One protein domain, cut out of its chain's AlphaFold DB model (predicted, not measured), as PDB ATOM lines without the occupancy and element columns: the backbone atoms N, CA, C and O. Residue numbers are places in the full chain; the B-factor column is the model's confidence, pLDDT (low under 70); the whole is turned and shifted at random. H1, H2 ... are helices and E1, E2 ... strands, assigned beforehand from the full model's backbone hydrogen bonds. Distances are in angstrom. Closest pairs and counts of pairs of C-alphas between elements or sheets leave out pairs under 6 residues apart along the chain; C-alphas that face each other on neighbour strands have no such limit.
ATOM      1  N   LEU A   5      22.222 -24.091  16.959       96.62
ATOM      2  CA  LEU A   5      21.535 -25.383  16.922       96.62
ATOM      3  C   LEU A   5      20.350 -25.408  17.898       96.62
ATOM      4  O   LEU A   5      19.232 -25.721  17.508       96.62
ATOM      5  N   VAL A   6      20.577 -24.964  19.138       95.94
ATOM      6  CA  VAL A   6      19.537 -24.899  20.175       95.94
ATOM      7  C   VAL A   6      18.416 -23.944  19.767       95.94
ATOM      8  O   VAL A   6      17.248 -24.272  19.929       95.94
ATOM      9  N   SER A   7      18.746 -22.772  19.216       94.81
ATOM     10  CA  SER A   7      17.726 -21.788  18.828       94.81
ATOM     11  C   SER A   7      16.957 -22.143  17.554       94.81
ATOM     12  O   SER A   7      15.840 -21.669  17.381       94.81
ATOM     13  N   SER A   8      17.556 -22.913  16.643       96.38
ATOM     14  CA  SER A   8      16.926 -23.277  15.366       96.38
ATOM     15  C   SER A   8      16.009 -24.493  15.477       96.38
ATOM     16  O   SER A   8      15.113 -24.636  14.651       96.38
ATOM     17  N   GLY A   9      16.234 -25.364  16.467       94.62
ATOM     18  CA  GLY A   9      15.514 -26.632  16.595       94.62
ATOM     19  C   GLY A   9      15.879 -27.660  15.519       94.62
ATOM     20  O   GLY A   9      15.168 -28.648  15.373       94.62
ATOM     21  N   ALA A  10      16.953 -27.429  14.756       96.19
ATOM     22  CA  ALA A  10      17.471 -28.415  13.815       96.19
ATOM     23  C   ALA A  10      18.035 -29.634  14.565       96.19
ATOM     24  O   ALA A  10      18.536 -29.499  15.680       96.19
ATOM     25  N   ASP A  11      18.009 -30.808  13.930       95.44
ATOM     26  CA  ASP A  11      18.606 -32.015  14.509       95.44
ATOM     27  C   ASP A  11      20.134 -31.896  14.562       95.44
ATOM     28  O   ASP A  11      20.736 -32.075  15.620       95.44
ATOM     29  N   TYR A  12      20.749 -31.519  13.430       96.62
ATOM     30  CA  TYR A  12      22.192 -31.321  13.278       96.62
ATOM     31  C   TYR A  12      22.545 -29.918  12.789       96.62
ATOM     32  O   TYR A  12      21.885 -29.342  11.926       96.62
ATOM     33  N   LEU A  13      23.674 -29.412  13.284       96.31
ATOM     34  CA  LEU A  13      24.386 -28.265  12.725       96.31
ATOM     35  C   LEU A  13      25.693 -28.765  12.115       96.31
ATOM     36  O   LEU A  13      26.545 -29.272  12.834       96.31
ATOM     37  N   MET A  14      25.886 -28.586  10.814       96.25
ATOM     38  CA  MET A  14      27.185 -28.818  10.182       96.25
ATOM     39  C   MET A  14      28.059 -27.570  10.339       96.25
ATOM     40  O   MET A  14      27.581 -26.456  10.123       96.25
ATOM     41  N   TYR A  15      29.324 -27.742  10.718       95.06
ATOM     42  CA  TYR A  15      30.259 -26.636  10.914       95.06
ATOM     43  C   TYR A  15      31.566 -26.855  10.147       95.06
ATOM     44  O   TYR A  15      31.974 -27.983   9.871       95.06
ATOM     45  N   GLY A  16      32.241 -25.753   9.823       94.06
ATOM     46  CA  GLY A  16      33.412 -25.776   8.951       94.06
ATOM     47  C   GLY A  16      33.041 -26.041   7.487       94.06
ATOM     48  O   GLY A  16      31.933 -25.731   7.052       94.06
ATOM     49  N   MET A  17      33.975 -26.617   6.730       94.50
ATOM     50  CA  MET A  17      33.749 -27.038   5.346       94.50
ATOM     51  C   MET A  17      32.985 -28.367   5.319       94.50
ATOM     52  O   MET A  17      33.462 -29.384   5.823       94.50
ATOM     53  N   GLY A  18      31.771 -28.334   4.771       94.69
ATOM     54  CA  GLY A  18      30.795 -29.413   4.905       94.69
ATOM     55  C   GLY A  18      30.842 -30.507   3.838       94.69
ATOM     56  O   GLY A  18      30.074 -31.455   3.935       94.69
ATOM     57  N   GLU A  19      31.693 -30.413   2.814       94.81
ATOM     58  CA  GLU A  19      31.599 -31.264   1.618       94.81
ATOM     59  C   GLU A  19      31.756 -32.753   1.946       94.81
ATOM     60  O   GLU A  19      30.951 -33.582   1.511       94.81
ATOM     61  N   VAL A  20      32.760 -33.098   2.761       96.31
ATOM     62  CA  VAL A  20      33.026 -34.491   3.158       96.31
ATOM     63  C   VAL A  20      31.917 -35.007   4.071       96.31
ATOM     64  O   VAL A  20      31.383 -36.089   3.834       96.31
ATOM     65  N   THR A  21      31.523 -34.224   5.080       97.06
ATOM     66  CA  THR A  21      30.462 -34.605   6.025       97.06
ATOM     67  C   THR A  21      29.122 -34.793   5.319       97.06
ATOM     68  O   THR A  21      28.434 -35.781   5.564       97.06
ATOM     69  N   LEU A  22      28.761 -33.891   4.405       96.12
ATOM     70  CA  LEU A  22      27.539 -33.992   3.614       96.12
ATOM     71  C   LEU A  22      27.563 -35.227   2.713       96.12
ATOM     72  O   LEU A  22      26.583 -35.962   2.658       96.12
ATOM     73  N   THR A  23      28.689 -35.495   2.050       95.94
ATOM     74  CA  THR A  23      28.840 -36.685   1.201       95.94
ATOM     75  C   THR A  23      28.690 -37.971   2.014       95.94
ATOM     76  O   THR A  23      27.951 -38.870   1.611       95.94
ATOM     77  N   GLN A  24      29.328 -38.050   3.187       97.31
ATOM     78  CA  GLN A  24      29.185 -39.179   4.114       97.31
ATOM     79  C   GLN A  24      27.729 -39.357   4.556       97.31
ATOM     80  O   GLN A  24      27.187 -40.456   4.464       97.31
ATOM     81  N   MET A  25      27.069 -38.270   4.954       97.25
ATOM     82  CA  MET A  25      25.670 -38.288   5.377       97.25
ATOM     83  C   MET A  25      24.729 -38.760   4.258       97.25
ATOM     84  O   MET A  25      23.878 -39.616   4.487       97.25
ATOM     85  N   LEU A  26      24.903 -38.264   3.028       96.94
ATOM     86  CA  LEU A  26      24.103 -38.681   1.871       96.94
ATOM     87  C   LEU A  26      24.317 -40.156   1.515       96.94
ATOM     88  O   LEU A  26      23.359 -40.847   1.162       96.94
ATOM     89  N   ASN A  27      25.546 -40.661   1.625       97.56
ATOM     90  CA  ASN A  27      25.831 -42.080   1.419       97.56
ATOM     91  C   ASN A  27      25.197 -42.950   2.512       97.56
ATOM     92  O   ASN A  27      24.617 -43.987   2.201       97.56
ATOM     93  N   ASN A  28      25.217 -42.492   3.764       97.69
ATOM     94  CA  ASN A  28      24.547 -43.172   4.868       97.69
ATOM     95  C   ASN A  28      23.023 -43.220   4.665       97.69
ATOM     96  O   ASN A  28      22.419 -44.274   4.855       97.69
ATOM     97  N   PHE A  29      22.404 -42.130   4.195       97.75
ATOM     98  CA  PHE A  29      20.983 -42.145   3.829       97.75
ATOM     99  C   PHE A  29      20.677 -43.147   2.714       97.75
ATOM    100  O   PHE A  29      19.702 -43.889   2.812       97.75
ATOM    101  N   LYS A  30      21.521 -43.222   1.675       98.06
ATOM    102  CA  LYS A  30      21.379 -44.233   0.610       98.06
ATOM    103  C   LYS A  30      21.496 -45.664   1.143       98.06
ATOM    104  O   LYS A  30      20.844 -46.554   0.609       98.06
ATOM    105  N   ALA A  31      22.289 -45.875   2.192       97.56
ATOM    106  CA  ALA A  31      22.423 -47.157   2.881       97.56
ATOM    107  C   ALA A  31      21.271 -47.460   3.865       97.56
ATOM    108  O   ALA A  31      21.288 -48.496   4.523       97.56
ATOM    109  N   GLY A  32      20.269 -46.579   3.975       97.69
ATOM    110  CA  GLY A  32      19.094 -46.770   4.830       97.69
ATOM    111  C   GLY A  32      19.269 -46.329   6.286       97.69
ATOM    112  O   GLY A  32      18.347 -46.509   7.084       97.69
ATOM    113  N   LEU A  33      20.412 -45.730   6.642       97.50
ATOM    114  CA  LEU A  33      20.627 -45.147   7.968       97.50
ATOM    115  C   LEU A  33      19.780 -43.881   8.143       97.50
ATOM    116  O   LEU A  33      19.551 -43.126   7.195       97.50
ATOM    117  N   LYS A  34      19.329 -43.622   9.371       95.50
ATOM    118  CA  LYS A  34      18.591 -42.405   9.737       95.50
ATOM    119  C   LYS A  34      19.528 -41.422  10.426       95.50
ATOM    120  O   LYS A  34      20.578 -41.810  10.920       95.50
ATOM    121  N   LEU A  35      19.130 -40.149  10.516       91.88
ATOM    122  CA  LEU A  35      19.950 -39.103  11.150       91.88
ATOM    123  C   LEU A  35      20.463 -39.513  12.535       91.88
ATOM    124  O   LEU A  35      21.661 -39.432  12.777       91.88
ATOM    125  N   LYS A  36      19.577 -40.036  13.392       90.06
ATOM    126  CA  LYS A  36      19.896 -40.499  14.754       90.06
ATOM    127  C   LYS A  36      20.984 -41.580  14.834       90.06
ATOM    128  O   LYS A  36      21.557 -41.774  15.901       90.06
ATOM    129  N   ASP A  37      21.248 -42.280  13.731       93.50
ATOM    130  CA  ASP A  37      22.250 -43.345  13.643       93.50
ATOM    131  C   ASP A  37      23.637 -42.792  13.244       93.50
ATOM    132  O   ASP A  37      24.584 -43.556  13.116       93.50
ATOM    133  N   MET A  38      23.765 -41.472  13.035       95.56
ATOM    134  CA  MET A  38      24.955 -40.807  12.476       95.56
ATOM    135  C   MET A  38      25.608 -39.793  13.437       95.56
ATOM    136  O   MET A  38      26.211 -38.809  12.998       95.56
ATOM    137  N   HIS A  39      25.467 -39.991  14.752       95.44
ATOM    138  CA  HIS A  39      26.068 -39.117  15.773       95.44
ATOM    139  C   HIS A  39      27.603 -39.174  15.809       95.44
ATOM    140  O   HIS A  39      28.225 -38.412  16.541       95.44
ATOM    141  N   ASP A  40      28.229 -40.062  15.044       94.31
ATOM    142  CA  ASP A  40      29.676 -40.252  14.938       94.31
ATOM    143  C   ASP A  40      30.320 -39.432  13.804       94.31
ATOM    144  O   ASP A  40      31.549 -39.338  13.725       94.31
ATOM    145  N   LEU A  41      29.516 -38.797  12.942       97.44
ATOM    146  CA  LEU A  41      30.034 -37.976  11.848       97.44
ATOM    147  C   LEU A  41      30.894 -36.820  12.378       97.44
ATOM    148  O   LEU A  41      30.554 -36.132  13.338       97.44
ATOM    149  N   ARG A  42      32.020 -36.554  11.720       97.81
ATOM    150  CA  ARG A  42      32.863 -35.390  12.031       97.81
ATOM    151  C   ARG A  42      32.262 -34.116  11.436       97.81
ATOM    152  O   ARG A  42      31.563 -34.164  10.426       97.81
ATOM    153  N   GLY A  43      32.565 -32.963  12.029       97.25
ATOM    154  CA  GLY A  43      32.086 -31.669  11.523       97.25
ATOM    155  C   GLY A  43      30.589 -31.410  11.739       97.25
ATOM    156  O   GLY A  43      30.026 -30.543  11.071       97.25
ATOM    157  N   ILE A  44      29.936 -32.140  12.651       97.81
ATOM    158  CA  ILE A  44      28.559 -31.859  13.077       97.81
ATOM    159  C   ILE A  44      28.489 -31.503  14.561       97.81
ATOM    160  O   ILE A  44      29.348 -31.886  15.360       97.81
ATOM    161  N   CYS A  45      27.416 -30.814  14.919       98.00
ATOM    162  CA  CYS A  45      26.934 -30.680  16.277       98.00
ATOM    163  C   CYS A  45      25.521 -31.257  16.380       98.00
ATOM    164  O   CYS A  45      24.738 -31.125  15.438       98.00
ATOM    165  N   TYR A  46      25.190 -31.832  17.531       97.88
ATOM    166  CA  TYR A  46      23.872 -32.384  17.844       97.88
ATOM    167  C   TYR A  46      23.526 -32.170  19.324       97.88
ATOM    168  O   TYR A  46      24.396 -31.837  20.137       97.88
ATOM    169  N   LEU A  47      22.250 -32.330  19.675       97.69
ATOM    170  CA  LEU A  47      21.772 -32.277  21.058       97.69
ATOM    171  C   LEU A  47      21.454 -33.685  21.560       97.69
ATOM    172  O   LEU A  47      20.896 -34.498  20.832       97.69
ATOM    173  N   THR A  48      21.789 -33.961  22.816       96.81
ATOM    174  CA  THR A  48      21.463 -35.231  23.476       96.81
ATOM    175  C   THR A  48      21.156 -35.023  24.957       96.81
ATOM    176  O   THR A  48      21.434 -33.952  25.506       96.81
ATOM    177  N   GLU A  49      20.581 -36.028  25.618       96.88
ATOM    178  CA  GLU A  49      20.435 -36.007  27.077       96.88
ATOM    179  C   GLU A  49      21.819 -36.035  27.754       96.88
ATOM    180  O   GLU A  49      22.726 -36.706  27.256       96.88
ATOM    181  N   PRO A  50      22.012 -35.367  28.904       96.31
ATOM    182  CA  PRO A  50      23.293 -35.333  29.606       96.31
ATOM    183  C   PRO A  50      23.876 -36.716  29.932       96.31
ATOM    184  O   PRO A  50      25.093 -36.877  29.908       96.31
ATOM    185  N   GLU A  51      23.032 -37.717  30.182       95.88
ATOM    186  CA  GLU A  51      23.435 -39.111  30.432       95.88
ATOM    187  C   GLU A  51      24.123 -39.760  29.220       95.88
ATOM    188  O   GLU A  51      24.977 -40.627  29.377       95.88
ATOM    189  N   ASN A  52      23.809 -39.282  28.014       95.62
ATOM    190  CA  ASN A  52      24.365 -39.751  26.744       95.62
ATOM    191  C   ASN A  52      25.570 -38.911  26.285       95.62
ATOM    192  O   ASN A  52      25.954 -38.956  25.112       95.62
ATOM    193  N   THR A  53      26.152 -38.098  27.172       95.38
ATOM    194  CA  THR A  53      27.328 -37.281  26.844       95.38
ATOM    195  C   THR A  53      28.509 -38.186  26.466       95.38
ATOM    196  O   THR A  53      28.858 -39.073  27.248       95.38
ATOM    197  N   PRO A  54      29.177 -37.961  25.318       94.50
ATOM    198  CA  PRO A  54      30.319 -38.776  24.917       94.50
ATOM    199  C   PRO A  54      31.461 -38.768  25.943       94.50
ATOM    200  O   PRO A  54      31.896 -37.714  26.416       94.50
ATOM    201  N   ILE A  55      31.991 -39.955  26.246       93.56
ATOM    202  CA  ILE A  55      33.126 -40.132  27.160       93.56
ATOM    203  C   ILE A  55      34.398 -39.539  26.535       93.56
ATOM    204  O   ILE A  55      34.647 -39.676  25.340       93.56
ATOM    205  N   GLY A  56      35.229 -38.885  27.352       93.44
ATOM    206  CA  GLY A  56      36.508 -38.308  26.914       93.44
ATOM    207  C   GLY A  56      36.394 -36.958  26.195       93.44
ATOM    208  O   GLY A  56      37.414 -36.419  25.751       93.44
ATOM    209  N   ALA A  57      35.186 -36.394  26.104       97.25
ATOM    210  CA  ALA A  57      34.951 -35.078  25.525       97.25
ATOM    211  C   ALA A  57      35.546 -33.934  26.366       97.25
ATOM    212  O   ALA A  57      35.687 -34.010  27.589       97.25
ATOM    213  N   VAL A  58      35.863 -32.826  25.698       98.06
ATOM    214  CA  VAL A  58      36.301 -31.583  26.332       98.06
ATOM    215  C   VAL A  58      35.085 -30.766  26.733       98.06
ATOM    216  O   VAL A  58      34.369 -30.233  25.892       98.06
ATOM    217  N   GLN A  59      34.871 -30.632  28.036       97.81
ATOM    218  CA  GLN A  59      33.716 -29.913  28.558       97.81
ATOM    219  C   GLN A  59      33.981 -28.408  28.701       97.81
ATOM    220  O   GLN A  59      34.889 -27.974  29.422       97.81
ATOM    221  N   CYS A  60      33.158 -27.603  28.034       98.31
ATOM    222  CA  CYS A  60      33.008 -26.172  28.283       98.31
ATOM    223  C   CYS A  60      32.101 -25.922  29.499       98.31
ATOM    224  O   CYS A  60      31.295 -26.774  29.877       98.31
ATOM    225  N   ASP A  61      32.217 -24.735  30.098       98.06
ATOM    226  CA  ASP A  61      31.245 -24.289  31.103       98.06
ATOM    227  C   ASP A  61      29.851 -24.185  30.454       98.06
ATOM    228  O   ASP A  61      29.752 -23.882  29.258       98.06
ATOM    229  N   SER A  62      28.777 -24.450  31.212       98.12
ATOM    230  CA  SER A  62      27.419 -24.448  30.647       98.12
ATOM    231  C   SER A  62      27.048 -23.091  30.058       98.12
ATOM    232  O   SER A  62      27.613 -22.059  30.435       98.12
ATOM    233  N   PHE A  63      26.068 -23.086  29.155       97.75
ATOM    234  CA  PHE A  63      25.531 -21.865  28.568       97.75
ATOM    235  C   PHE A  63      25.128 -20.840  29.638       97.75
ATOM    236  O   PHE A  63      25.472 -19.664  29.526       97.75
ATOM    237  N   GLU A  64      24.463 -21.292  30.699       97.44
ATOM    238  CA  GLU A  64      23.996 -20.449  31.802       97.44
ATOM    239  C   GLU A  64      25.169 -19.784  32.530       97.44
ATOM    240  O   GLU A  64      25.098 -18.600  32.850       97.44
ATOM    241  N   ILE A  65      26.278 -20.506  32.721       98.00
ATOM    242  CA  ILE A  65      27.487 -19.955  33.341       98.00
ATOM    243  C   ILE A  65      28.169 -18.961  32.398       98.00
ATOM    244  O   ILE A  65      28.484 -17.843  32.806       98.00
ATOM    245  N   VAL A  66      28.421 -19.333  31.138       97.19
ATOM    246  CA  VAL A  66      29.173 -18.465  30.209       97.19
ATOM    247  C   VAL A  66      28.392 -17.218  29.797       97.19
ATOM    248  O   VAL A  66      29.011 -16.226  29.409       97.19
ATOM    249  N   ARG A  67      27.055 -17.247  29.887       96.06
ATOM    250  CA  ARG A  67      26.193 -16.080  29.664       96.06
ATOM    251  C   ARG A  67      26.514 -14.962  30.654       96.06
ATOM    252  O   ARG A  67      26.643 -13.812  30.237       96.06
ATOM    253  N   ASP A  68      26.700 -15.318  31.923       96.38
ATOM    254  CA  ASP A  68      26.795 -14.355  33.024       96.38
ATOM    255  C   ASP A  68      28.230 -14.212  33.574       96.38
ATOM    256  O   ASP A  68      28.523 -13.290  34.334       96.38
ATOM    257  N   ASN A  69      29.169 -15.073  33.158       98.19
ATOM    258  CA  ASN A  69      30.558 -15.058  33.614       98.19
ATOM    259  C   ASN A  69      31.563 -14.921  32.456       98.19
ATOM    260  O   ASN A  69      31.895 -15.874  31.746       98.19
ATOM    261  N   LYS A  70      32.149 -13.724  32.339       97.88
ATOM    262  CA  LYS A  70      33.155 -13.380  31.319       97.88
ATOM    263  C   LYS A  70      34.412 -14.257  31.365       97.88
ATOM    264  O   LYS A  70      34.961 -14.589  30.318       97.88
ATOM    265  N   LYS A  71      34.865 -14.660  32.556       98.44
ATOM    266  CA  LYS A  71      36.046 -15.523  32.719       98.44
ATOM    267  C   LYS A  71      35.758 -16.946  32.238       98.44
ATOM    268  O   LYS A  71      36.598 -17.533  31.560       98.44
ATOM    269  N   ALA A  72      34.578 -17.481  32.554       98.38
ATOM    270  CA  ALA A  72      34.125 -18.782  32.056       98.38
ATOM    271  C   ALA A  72      33.940 -18.769  30.530       98.38
ATOM    272  O   ALA A  72      34.373 -19.695  29.843       98.38
ATOM    273  N   TYR A  73      33.392 -17.676  29.982       98.12
ATOM    274  CA  TYR A  73      33.281 -17.479  28.537       98.12
ATOM    275  C   TYR A  73      34.655 -17.510  27.852       98.12
ATOM    276  O   TYR A  73      34.856 -18.279  26.914       98.12
ATOM    277  N   ALA A  74      35.624 -16.724  28.338       98.19
ATOM    278  CA  ALA A  74      36.974 -16.675  27.772       98.19
ATOM    279  C   ALA A  74      37.667 -18.051  27.814       98.19
ATOM    280  O   ALA A  74      38.219 -18.502  26.810       98.19
ATOM    281  N   LYS A  75      37.562 -18.771  28.940       98.19
ATOM    282  CA  LYS A  75      38.085 -20.142  29.074       98.19
ATOM    283  C   LYS A  75      37.415 -21.123  28.112       98.19
ATOM    284  O   LYS A  75      38.100 -21.947  27.512       98.19
ATOM    285  N   SER A  76      36.093 -21.046  27.963       97.81
ATOM    286  CA  SER A  76      35.341 -21.910  27.047       97.81
ATOM    287  C   SER A  76      35.696 -21.624  25.587       97.81
ATOM    288  O   SER A  76      35.910 -22.566  24.830       97.81
ATOM    289  N   CYS A  77      35.876 -20.353  25.218       97.19
ATOM    290  CA  CYS A  77      36.377 -19.959  23.903       97.19
ATOM    291  C   CYS A  77      37.770 -20.545  23.635       97.19
ATOM    292  O   CYS A  77      37.982 -21.168  22.596       97.19
ATOM    293  N   ARG A  78      38.706 -20.440  24.592       96.81
ATOM    294  CA  ARG A  78      40.026 -21.074  24.462       96.81
ATOM    295  C   ARG A  78      39.912 -22.579  24.237       96.81
ATOM    296  O   ARG A  78      40.523 -23.065  23.295       96.81
ATOM    297  N   LYS A  79      39.121 -23.296  25.049       97.19
ATOM    298  CA  LYS A  79      38.903 -24.748  24.892       97.19
ATOM    299  C   LYS A  79      38.424 -25.098  23.481       97.19
ATOM    300  O   LYS A  79      38.961 -26.019  22.885       97.19
ATOM    301  N   GLN A  80      37.471 -24.341  22.936       96.19
ATOM    302  CA  GLN A  80      36.958 -24.562  21.580       96.19
ATOM    303  C   GLN A  80      38.056 -24.405  20.518       96.19
ATOM    304  O   GLN A  80      38.227 -25.279  19.676       96.19
ATOM    305  N   TYR A  81      38.858 -23.338  20.590       96.31
ATOM    306  CA  TYR A  81      39.988 -23.137  19.670       96.31
ATOM    307  C   TYR A  81      41.075 -24.194  19.805       96.31
ATOM    308  O   TYR A  81      41.668 -24.618  18.814       96.31
ATOM    309  N   ASP A  82      41.345 -24.601  21.039       95.81
ATOM    310  CA  ASP A  82      42.352 -25.589  21.383       95.81
ATOM    311  C   ASP A  82      42.010 -26.983  20.835       95.81
ATOM    312  O   ASP A  82      42.911 -27.811  20.734       95.81
ATOM    313  N   GLU A  83      40.757 -27.244  20.455       96.56
ATOM    314  CA  GLU A  83      40.310 -28.491  19.821       96.56
ATOM    315  C   GLU A  83      39.902 -28.301  18.338       96.56
ATOM    316  O   GLU A  83      39.474 -29.254  17.692       96.56
ATOM    317  N   GLN A  84      40.090 -27.104  17.759       94.88
ATOM    318  CA  GLN A  84      39.799 -26.802  16.348       94.88
ATOM    319  C   GLN A  84      40.950 -27.241  15.416       94.88
ATOM    320  O   GLN A  84      41.578 -26.424  14.735       94.88
ATOM    321  N   ASP A  85      41.249 -28.538  15.393       96.19
ATOM    322  CA  ASP A  85      42.196 -29.153  14.459       96.19
ATOM    323  C   ASP A  85      41.698 -30.530  14.013       96.19
ATOM    324  O   ASP A  85      41.124 -31.288  14.792       96.19
ATOM    325  N   GLU A  86      41.907 -30.862  12.746       94.88
ATOM    326  CA  GLU A  86      41.422 -32.113  12.165       94.88
ATOM    327  C   GLU A  86      42.171 -33.362  12.652       94.88
ATOM    328  O   GLU A  86      41.618 -34.459  12.599       94.88
ATOM    329  N   VAL A  87      43.415 -33.228  13.117       95.94
ATOM    330  CA  VAL A  87      44.252 -34.378  13.480       95.94
ATOM    331  C   VAL A  87      44.012 -34.777  14.930       95.94
ATOM    332  O   VAL A  87      43.717 -35.935  15.210       95.94
ATOM    333  N   TYR A  88      44.120 -33.821  15.854       95.81
ATOM    334  CA  TYR A  88      44.047 -34.099  17.294       95.81
ATOM    335  C   TYR A  88      42.771 -33.584  17.968       95.81
ATOM    336  O   TYR A  88      42.572 -33.861  19.152       95.81
ATOM    337  N   GLY A  89      41.949 -32.790  17.272       96.06
ATOM    338  CA  GLY A  89      40.762 -32.171  17.853       96.06
ATOM    339  C   GLY A  89      39.800 -33.210  18.416       96.06
ATOM    340  O   GLY A  89      39.486 -34.204  17.761       96.06
ATOM    341  N   ARG A  90      39.343 -32.990  19.647       97.50
ATOM    342  CA  ARG A  90      38.388 -33.873  20.326       97.50
ATOM    343  C   ARG A  90      36.972 -33.321  20.265       97.50
ATOM    344  O   ARG A  90      36.761 -32.140  19.999       97.50
ATOM    345  N   THR A  91      36.006 -34.181  20.575       98.31
ATOM    346  CA  THR A  91      34.621 -33.772  20.815       98.31
ATOM    347  C   THR A  91      34.580 -32.718  21.917       98.31
ATOM    348  O   THR A  91      35.169 -32.910  22.983       98.31
ATOM    349  N   ILE A  92      33.873 -31.620  21.674       98.44
ATOM    350  CA  ILE A  92      33.594 -30.577  22.661       98.44
ATOM    351  C   ILE A  92      32.146 -30.725  23.112       98.44
ATOM    352  O   ILE A  92      31.264 -30.981  22.296       98.44
ATOM    353  N   VAL A  93      31.887 -30.536  24.403       98.56
ATOM    354  CA  VAL A  93      30.530 -30.583  24.953       98.56
ATOM    355  C   VAL A  93      30.216 -29.349  25.788       98.56
ATOM    356  O   VAL A  93      31.068 -28.838  26.518       98.56
ATOM    357  N   GLN A  94      28.985 -28.852  25.681       98.38
ATOM    358  CA  GLN A  94      28.495 -27.722  26.464       98.38
ATOM    359  C   GLN A  94      27.040 -27.933  26.882       98.38
ATOM    360  O   GLN A  94      26.137 -28.005  26.046       98.38
ATOM    361  N   ARG A  95      26.792 -27.951  28.194       98.12
ATOM    362  CA  ARG A  95      25.432 -28.076  28.727       98.12
ATOM    363  C   ARG A  95      24.603 -26.830  28.400       98.12
ATOM    364  O   ARG A  95      25.093 -25.714  28.563       98.12
ATOM    365  N   HIS A  96      23.372 -27.047  27.957       97.75
ATOM    366  CA  HIS A  96      22.362 -26.028  27.680       97.75
ATOM    367  C   HIS A  96      21.044 -26.492  28.307       97.75
ATOM    368  O   HIS A  96      20.391 -27.380  27.764       97.75
ATOM    369  N   GLY A  97      20.662 -25.926  29.452       95.38
ATOM    370  CA  GLY A  97      19.474 -26.365  30.182       95.38
ATOM    371  C   GLY A  97      19.519 -27.858  30.527       95.38
ATOM    372  O   GLY A  97      20.449 -28.325  31.183       95.38
ATOM    373  N   ASP A  98      18.506 -28.596  30.089       96.12
ATOM    374  CA  ASP A  98      18.357 -30.043  30.244       96.12
ATOM    375  C   ASP A  98      19.090 -30.860  29.167       96.12
ATOM    376  O   ASP A  98      19.150 -32.075  29.293       96.12
ATOM    377  N   LYS A  99      19.702 -30.227  28.157       97.81
ATOM    378  CA  LYS A  99      20.423 -30.903  27.066       97.81
ATOM    379  C   LYS A  99      21.936 -30.726  27.147       97.81
ATOM    380  O   LYS A  99      22.470 -29.772  27.721       97.81
ATOM    381  N   MET A 100      22.646 -31.637  26.492       98.25
ATOM    382  CA  MET A 100      24.058 -31.509  26.162       98.25
ATOM    383  C   MET A 100      24.217 -31.186  24.676       98.25
ATOM    384  O   MET A 100      23.802 -31.967  23.822       98.25
ATOM    385  N   LEU A 101      24.843 -30.047  24.366       98.44
ATOM    386  CA  LEU A 101      25.340 -29.771  23.022       98.44
ATOM    387  C   LEU A 101      26.650 -30.521  22.831       98.44
ATOM    388  O   LEU A 101      27.608 -30.271  23.562       98.44
ATOM    389  N   VAL A 102      26.689 -31.390  21.832       98.44
ATOM    390  CA  VAL A 102      27.882 -32.117  21.413       98.44
ATOM    391  C   VAL A 102      28.359 -31.525  20.096       98.44
ATOM    392  O   VAL A 102      27.582 -31.428  19.154       98.44
ATOM    393  N   GLN A 103      29.623 -31.122  20.027       98.19
ATOM    394  CA  GLN A 103      30.326 -30.756  18.801       98.19
ATOM    395  C   GLN A 103      31.387 -31.825  18.542       98.19
ATOM    396  O   GLN A 103      32.378 -31.909  19.271       98.19
ATOM    397  N   ASN A 104      31.194 -32.635  17.506       98.19
ATOM    398  CA  ASN A 104      32.161 -33.660  17.120       98.19
ATOM    399  C   ASN A 104      33.450 -33.036  16.578       98.19
ATOM    400  O   ASN A 104      33.421 -31.874  16.169       98.19
ATOM    401  N   PRO A 105      34.573 -33.778  16.530       97.31
ATOM    402  CA  PRO A 105      35.836 -33.285  15.990       97.31
ATOM    403  C   PRO A 105      35.694 -32.637  14.606       97.31
ATOM    404  O   PRO A 105      34.844 -33.079  13.820       97.31
TER     405      PRO A 105
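AT A GLANCE: This is residues 5 to 105 of the 504 residues of a protein of Eubacterium sp. CAG:786 (UniProt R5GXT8). A small twisted sheet of four strands sits in the middle of an elongated shape, with the longer helices H2 and H4 toward the two ends of the long axis and the short helix H1 close by the sheet, grazing it near E1 and E2. H2 lies beyond the E1 and E2 side at one end of the long axis, and H3 and H4 form a corner beyond E3 at the other. The printed part has 101 residues, with four named helices and four named strands in the order H1 E1 H2 E2 H3 H4 E3 E4; the sheet runs E1 E2 E4 E3, all antiparallel, and the class is mixed, helices and strands. The whole is compact, with a radius of gyration of the C-alphas of 14.1 A, and spans 45 by 29 by 25 A.

IN THESE COORDINATES: H1 is residues 5 to 8, beginning at C-alpha 5 (21.535, -25.383, 16.922). E1 is residues 12 to 14. H2, residues 19 to 30, is 16.5 A long. E2, residues 44 to 48, is 13.0 A long. H3 is residues 63 to 68, and H4, residues 70 to 82, is 18.2 A long, from C-alpha 70 at (33.155, -13.380, 31.319). E3, residues 92 to 96, is 13.1 A long, and E4, residues 99 to 103, is 12.9 A long, ending at C-alpha 103 (30.326, -30.756, 18.801).

HOW THE PARTS SIT: The sheet is only just strongly twisted, with C-alphas up to 4.4 A off its best plane. E1, an edge strand, is antiparallel to E2, with N 13 and O 45 at 3.0 A. E2 is antiparallel to E4, with N 46 and O 102 at 2.9 A. E4 and the edge strand E3 form a hairpin, with N 94 and O 101 at 2.9 A. Residues 58 to 59 pair in parallel with residues 92 to 93 of E3. E2, H3 and H4, and E3 make a split strand-helix-strand unit, two strands running the same way with E4 between them, and its crossover is left-handed. H1 only grazes the sheet with residues 5 to 6, H3 with residues 63 to 65 and H4 with residues 76 to 80. H2 is not on the sheet, but only just, with 4 pairs of C-alphas within 10 A. H3 and H4 touch only at the corner, the closest C-alphas being those of Val 66 and Tyr 73, 4.5 A apart; H4 does so with residues 72 to 76 alone. Their tilt is steep, 48 degrees, opposite ways. H2 is apart from H3 and H4. Each O i to N i+4 pair is within hydrogen-bond range in H2 and H4, and 1 of 2 in H3; H1 is too short for such a pair.

THE WHOLE: The C-alphas farthest apart, of Ala 31 and Lys 71, are 45.6 A apart. The printed part has no cut. The links H2 to E2 and E2 to H3 are long. The mean pLDDT of the printed part is 96.7, and no printed residue is under 70.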